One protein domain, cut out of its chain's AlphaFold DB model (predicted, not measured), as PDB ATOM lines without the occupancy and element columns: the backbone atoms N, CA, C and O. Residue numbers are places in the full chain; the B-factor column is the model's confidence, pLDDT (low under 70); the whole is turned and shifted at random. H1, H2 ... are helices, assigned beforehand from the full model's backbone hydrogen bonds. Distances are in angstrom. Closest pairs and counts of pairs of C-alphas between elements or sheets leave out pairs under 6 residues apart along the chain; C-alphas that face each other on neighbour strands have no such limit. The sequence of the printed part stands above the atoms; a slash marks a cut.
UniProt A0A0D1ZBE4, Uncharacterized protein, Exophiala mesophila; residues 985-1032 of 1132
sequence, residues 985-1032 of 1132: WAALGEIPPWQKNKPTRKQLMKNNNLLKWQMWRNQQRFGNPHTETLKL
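AT A GLANCE: This is residues 985 to 1032 of the 1132 residues of an uncharacterized protein of Exophiala mesophila (UniProt A0A0D1ZBE4). A flat, open V of short helices: the longest helix, H3, makes one arm, the stretch through H1 makes the other, and H2 sits at the corner where the arms meet. The V is loosely formed, with no helix touching another; residues 986 to 992 stick out beyond H1, and residues 1025 to 1032, with H4, stick out beyond the far end of H3. The printed part has 48 residues with four named helices, in the order H1, H2, H3, H4, and no named strand; its class is all helix. It is only just extended, close to loose, with a radius of gyration of the C-alphas of 14.5 A, and it spans 39 by 34 by 9 A.

IN THESE COORDINATES: The longest helix, H3, is residues 1010 to 1022 and measures 18.2 A from first to last C-alpha, from C-alpha 1010 at (58.870, 96.464, 130.671) to C-alpha 1022 at (76.736, 98.125, 133.572). Before it comes H2, residues 1001 to 1006, 8.5 A long. H1 is residues 993 to 996, 5.0 A long, and begins with C-alpha 993 at (67.333, 89.596, 146.539). After H3 comes H4, residues 1025 to 1029, 6.5 A long, which ends with C-alpha 1029 at (83.132, 107.880, 130.112).

HOW THE PARTS SIT: H3 and H2 are close but not clearly touching, with 2 pairs of C-alphas within 8 A; their closest C-alphas, those of Leu 1010 and Leu 1004, are 5.0 A apart. Their lines stand at a steep tilt of 52 degrees, and they run opposite ways. At its other end H3 is followed by H4, and these two meet only through their link. H1 is apart from H2, H3 and H4, and H2 is apart from H4. In H2, H3 and H4 every O i to N i+4 pair is within hydrogen-bond range. H1, with 4 residues, is too short for such a pair, but its one O i to N i+3 pair is within range.

THE WHOLE: The two C-alphas farthest apart are those of Lys 1002 and Leu 1032, at 41.7 A, and the first and last printed C-alphas, Trp 985 and Leu 1032, are 33.9 A apart. Without the stretches that stand free, the body of 33 residues spans 27 by 24 by 7 A. The links from H1 to H2, H2 to H3 and H3 to H4 are tight, with 4, 3 and 2 residues between the helices. The printed part has no cut. The mean pLDDT of the printed part is 78.2; residues 1024 to 1032 are under 70, and H4 has a mean of 50.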
ATOM      1  N   TRP A 985      74.178  82.705 146.177       88.06
ATOM      2  CA  TRP A 985      72.742  82.486 146.350       88.06
ATOM      3  C   TRP A 985      72.300  81.104 145.844       88.06
ATOM      4  O   TRP A 985      71.455  80.472 146.475       88.06
ATOM      5  N   ALA A 986      72.905  80.590 144.766       84.44
ATOM      6  CA  ALA A 986      72.628  79.240 144.272       84.44
ATOM      7  C   ALA A 986      73.061  78.144 145.268       84.44
ATOM      8  O   ALA A 986      72.317  77.184 145.468       84.44
ATOM      9  N   ALA A 987      74.212  78.306 145.928       85.31
ATOM     10  CA  ALA A 987      74.725  77.387 146.946       85.31
ATOM     11  C   ALA A 987      73.879  77.396 148.233       85.31
ATOM     12  O   ALA A 987      73.687  76.349 148.846       85.31
ATOM     13  N   LEU A 988      73.307  78.550 148.602       88.75
ATOM     14  CA  LEU A 988      72.311  78.660 149.676       88.75
ATOM     15  C   LEU A 988      70.929  78.086 149.300       88.75
ATOM     16  O   LEU A 988      70.035  78.045 150.143       88.75
ATOM     17  N   GLY A 989      70.707  77.691 148.039       88.69
ATOM     18  CA  GLY A 989      69.380  77.324 147.524       88.69
ATOM     19  C   GLY A 989      68.389  78.498 147.473       88.69
ATOM     20  O   GLY A 989      67.194  78.300 147.242       88.69
ATOM     21  N   GLU A 990      68.865  79.725 147.682       91.69
ATOM     22  CA  GLU A 990      68.046  80.914 147.861       91.69
ATOM     23  C   GLU A 990      67.915  81.731 146.570       91.69
ATOM     24  O   GLU A 990      68.857  81.947 145.811       91.69
ATOM     25  N   ILE A 991      66.719  82.275 146.337       81.81
ATOM     26  CA  ILE A 991      66.496  83.218 145.239       81.81
ATOM     27  C   ILE A 991      67.207  84.544 145.585       81.81
ATOM     28  O   ILE A 991      66.884  85.129 146.625       81.81
ATOM     29  N   PRO A 992      68.107  85.080 144.731       84.69
ATOM     30  CA  PRO A 992      68.810  86.328 145.025       84.69
ATOM     31  C   PRO A 992      67.853  87.497 145.325       84.69
ATOM     32  O   PRO A 992      66.789  87.575 144.700       84.69
ATOM     33  N   PRO A 993      68.208  88.470 146.187       76.88
ATOM     34  CA  PRO A 993      67.333  89.596 146.539       76.88
ATOM     35  C   PRO A 993      66.784  90.380 145.331       76.88
ATOM     36  O   PRO A 993      65.599  90.721 145.284       76.88
ATOM     37  N   TRP A 994      67.602  90.585 144.293       79.25
ATOM     38  CA  TRP A 994      67.185  91.239 143.042       79.25
ATOM     39  C   TRP A 994      66.256  90.380 142.162       79.25
ATOM     40  O   TRP A 994      65.610  90.899 141.249       79.25
ATOM     41  N   GLN A 995      66.174  89.072 142.418       79.88
ATOM     42  CA  GLN A 995      65.187  88.172 141.819       79.88
ATOM     43  C   GLN A 995      63.914  88.060 142.674       79.88
ATOM     44  O   GLN A 995      62.829  88.040 142.094       79.88
ATOM     45  N   LYS A 996      64.015  88.075 144.014       82.62
ATOM     46  CA  LYS A 996      62.859  88.149 144.933       82.62
ATOM     47  C   LYS A 996      61.988  89.380 144.637       82.62
ATOM     48  O   LYS A 996      60.774  89.259 144.515       82.62
ATOM     49  N   ASN A 997      62.614  90.532 144.381       80.06
ATOM     50  CA  ASN A 997      61.930  91.792 144.047       80.06
ATOM     51  C   ASN A 997      61.594  91.970 142.548       80.06
ATOM     52  O   ASN A 997      61.282  93.076 142.102       80.06
ATOM     53  N   LYS A 998      61.661  90.911 141.729       85.38
ATOM     54  CA  LYS A 998      61.391  90.997 140.286       85.38
ATOM     55  C   LYS A 998      59.883  91.149 140.014       85.38
ATOM     56  O   LYS A 998      59.129  90.226 140.322       85.38
ATOM     57  N   PRO A 999      59.421  92.230 139.349       88.00
ATOM     58  CA  PRO A 999      58.007  92.386 139.026       88.00
ATOM     59  C   PRO A 999      57.506  91.229 138.155       88.00
ATOM     60  O   PRO A 999      58.163  90.816 137.193       88.00
ATOM     61  N   THR A1000      56.323  90.705 138.475       90.88
ATOM     62  CA  THR A1000      55.737  89.584 137.731       90.88
ATOM     63  C   THR A1000      55.504  89.961 136.268       90.88
ATOM     64  O   THR A1000      55.245  91.121 135.932       90.88
ATOM     65  N   ARG A1001      55.495  88.969 135.366       83.81
ATOM     66  CA  ARG A1001      55.196  89.203 133.939       83.81
ATOM     67  C   ARG A1001      53.853  89.924 133.730       83.81
ATOM     68  O   ARG A1001      53.737  90.714 132.801       83.81
ATOM     69  N   LYS A1002      52.866  89.703 134.613       88.94
ATOM     70  CA  LYS A1002      51.589  90.435 134.601       88.94
ATOM     71  C   LYS A1002      51.775  91.918 134.961       88.94
ATOM     72  O   LYS A1002      51.254  92.758 134.240       88.94
ATOM     73  N   GLN A1003      52.546  92.257 136.000       88.44
ATOM     74  CA  GLN A1003      52.838  93.657 136.367       88.44
ATOM     75  C   GLN A1003      53.660  94.394 135.294       88.44
ATOM     76  O   GLN A1003      53.346  95.537 134.969       88.44
ATOM     77  N   LEU A1004      54.665  93.736 134.698       92.00
ATOM     78  CA  LEU A1004      55.485  94.331 133.630       92.00
ATOM     79  C   LEU A1004      54.660  94.702 132.389       92.00
ATOM     80  O   LEU A1004      54.919  95.738 131.780       92.00
ATOM     81  N   MET A1005      53.669  93.877 132.024       83.94
ATOM     82  CA  MET A1005      52.837  94.109 130.836       83.94
ATOM     83  C   MET A1005      51.573  94.937 131.121       83.94
ATOM     84  O   MET A1005      51.155  95.683 130.245       83.94
ATOM     85  N   LYS A1006      50.987  94.882 132.330       86.31
ATOM     86  CA  LYS A1006      49.800  95.690 132.685       86.31
ATOM     87  C   LYS A1006      50.101  97.195 132.751       86.31
ATOM     88  O   LYS A1006      49.229  97.995 132.438       86.31
ATOM     89  N   ASN A1007      51.321  97.571 133.139       84.50
ATOM     90  CA  ASN A1007      51.682  98.965 133.425       84.50
ATOM     91  C   ASN A1007      52.664  99.570 132.395       84.50
ATOM     92  O   ASN A1007      53.306 100.570 132.696       84.50
ATOM     93  N   ASN A1008      52.864  98.940 131.226       80.25
ATOM     94  CA  ASN A1008      53.889  99.303 130.221       80.25
ATOM     95  C   ASN A1008      55.341  99.424 130.757       80.25
ATOM     96  O   ASN A1008      56.238  99.929 130.083       80.25
ATOM     97  N   ASN A1009      55.613  98.903 131.957       88.62
ATOM     98  CA  ASN A1009      56.871  99.102 132.684       88.62
ATOM     99  C   ASN A1009      58.020  98.179 132.236       88.62
ATOM    100  O   ASN A1009      59.094  98.214 132.838       88.62
ATOM    101  N   LEU A1010      57.835  97.368 131.185       89.06
ATOM    102  CA  LEU A1010      58.870  96.464 130.671       89.06
ATOM    103  C   LEU A1010      60.167  97.210 130.310       89.06
ATOM    104  O   LEU A1010      61.238  96.788 130.744       89.06
ATOM    105  N   LEU A1011      60.063  98.337 129.594       85.12
ATOM    106  CA  LEU A1011      61.224  99.138 129.192       85.12
ATOM    107  C   LEU A1011      61.928  99.767 130.405       85.12
ATOM    108  O   LEU A1011      63.141  99.640 130.538       85.12
ATOM    109  N   LYS A1012      61.170 100.353 131.346       85.56
ATOM    110  CA  LYS A1012      61.727 100.910 132.594       85.56
ATOM    111  C   LYS A1012      62.472  99.853 133.415       85.56
ATOM    112  O   LYS A1012      63.555 100.127 133.922       85.56
ATOM    113  N   TRP A1013      61.935  98.632 133.509       89.31
ATOM    114  CA  TRP A1013      62.604  97.534 134.213       89.31
ATOM    115  C   TRP A1013      63.857  97.028 133.477       89.31
ATOM    116  O   TRP A1013      64.843  96.684 134.126       89.31
ATOM    117  N   GLN A1014      63.856  97.019 132.139       85.62
ATOM    118  CA  GLN A1014      65.054  96.718 131.344       85.62
ATOM    119  C   GLN A1014      66.145  97.783 131.526       85.62
ATOM    120  O   GLN A1014      67.295  97.421 131.759       85.62
ATOM    121  N   MET A1015      65.791  99.073 131.493       79.38
ATOM    122  CA  MET A1015      66.734 100.174 131.736       79.38
ATOM    123  C   MET A1015      67.332 100.095 133.143       79.38
ATOM    124  O   MET A1015      68.552 100.058 133.273       79.38
ATOM    125  N   TRP A1016      66.499  99.954 134.183       89.12
ATOM    126  CA  TRP A1016      66.964  99.778 135.566       89.12
ATOM    127  C   TRP A1016      67.880  98.555 135.721       89.12
ATOM    128  O   TRP A1016      68.936  98.644 136.341       89.12
ATOM    129  N   ARG A1017      67.528  97.414 135.111       83.06
ATOM    130  CA  ARG A1017      68.354  96.198 135.184       83.06
ATOM    131  C   ARG A1017      69.692  96.341 134.453       83.06
ATOM    132  O   ARG A1017      70.673  95.756 134.902       83.06
ATOM    133  N   ASN A1018      69.737  97.091 133.353       72.56
ATOM    134  CA  ASN A1018      70.989  97.393 132.663       72.56
ATOM    135  C   ASN A1018      71.843  98.361 133.494       72.56
ATOM    136  O   ASN A1018      73.025  98.095 133.683       72.56
ATOM    137  N   GLN A1019      71.237  99.398 134.079       78.19
ATOM    138  CA  GLN A1019      71.915 100.358 134.957       78.19
ATOM    139  C   GLN A1019      72.533  99.690 136.202       78.19
ATOM    140  O   GLN A1019      73.605 100.072 136.659       78.19
ATOM    141  N   GLN A1020      71.885  98.645 136.728       76.50
ATOM    142  CA  GLN A1020      72.399  97.817 137.828       76.50
ATOM    143  C   GLN A1020      73.480  96.800 137.403       76.50
ATOM    144  O   GLN A1020      74.127  96.222 138.268       76.50
ATOM    145  N   ARG A1021      73.667  96.537 136.099       75.00
ATOM    146  CA  ARG A1021      74.662  95.571 135.582       75.00
ATOM    147  C   ARG A1021      75.864  96.202 134.878       75.00
ATOM    148  O   ARG A1021      76.884  95.534 134.763       75.00
ATOM    149  N   PHE A1022      75.736  97.436 134.398       75.56
ATOM    150  CA  PHE A1022      76.736  98.125 133.572       75.56
ATOM    151  C   PHE A1022      76.963  99.582 134.018       75.56
ATOM    152  O   PHE A1022      77.377 100.415 133.219       75.56
ATOM    153  N   GLY A1023      76.605  99.903 135.267       79.31
ATOM    154  CA  GLY A1023      76.632 101.268 135.788       79.31
ATOM    155  C   GLY A1023      75.721 102.229 135.012       79.31
ATOM    156  O   GLY A1023      74.806 101.831 134.288       79.31
ATOM    157  N   ASN A1024      75.977 103.528 135.155       66.38
ATOM    158  CA  ASN A1024      75.495 104.524 134.200       66.38
ATOM    159  C   ASN A1024      76.652 104.830 133.227       66.38
ATOM    160  O   ASN A1024      77.639 105.432 133.660       66.38
ATOM    161  N   PRO A1025      76.560 104.458 131.935       53.59
ATOM    162  CA  PRO A1025      77.700 104.521 131.014       53.59
ATOM    163  C   PRO A1025      78.221 105.948 130.779       53.59
ATOM    164  O   PRO A1025      79.396 106.136 130.471       53.59
ATOM    165  N   HIS A1026      77.377 106.965 130.982       45.38
ATOM    166  CA  HIS A1026      77.769 108.372 130.866       45.38
ATOM    167  C   HIS A1026      78.653 108.859 132.028       45.38
ATOM    168  O   HIS A1026      79.425 109.792 131.851       45.38
ATOM    169  N   THR A1027      78.583 108.240 133.214       53.19
ATOM    170  CA  THR A1027      79.406 108.650 134.375       53.19
ATOM    171  C   THR A1027      80.789 108.005 134.434       53.19
ATOM    172  O   THR A1027      81.632 108.497 135.176       53.19
ATOM    173  N   GLU A1028      81.034 106.937 133.673       48.00
ATOM    174  CA  GLU A1028      82.366 106.320 133.562       48.00
ATOM    175  C   GLU A1028      83.164 106.940 132.406       48.00
ATOM    176  O   GLU A1028      84.341 107.254 132.563       48.00
ATOM    177  N   THR A1029      82.505 107.224 131.276       51.09
ATOM    178  CA  THR A1029      83.132 107.880 130.112       51.09
ATOM    179  C   THR A1029      83.560 109.327 130.380       51.09
ATOM    180  O   THR A1029      84.614 109.737 129.907       51.09
ATOM    181  N   LEU A1030      82.804 110.087 131.182       52.62
ATOM    182  CA  LEU A1030      83.127 111.483 131.524       52.62
ATOM    183  C   LEU A1030      84.175 111.654 132.644       52.62
ATOM    184  O   LEU A1030      84.471 112.788 133.005       52.62
ATOM    185  N   LYS A1031      84.710 110.573 133.230       51.75
ATOM    186  CA  LYS A1031      85.552 110.647 134.445       51.75
ATOM    187  C   LYS A1031      87.017 110.235 134.287       51.75
ATOM    188  O   LYS A1031      87.739 110.265 135.276       51.75
ATOM    189  N   LEU A1032      87.442 109.804 133.100       54.31
ATOM    190  CA  LEU A1032      88.761 109.178 132.911       54.31
ATOM    191  C   LEU A1032      89.555 109.689 131.699       54.31
ATOM    192  O   LEU A1032      90.701 109.290 131.535       54.31
TER     193      LEU A1032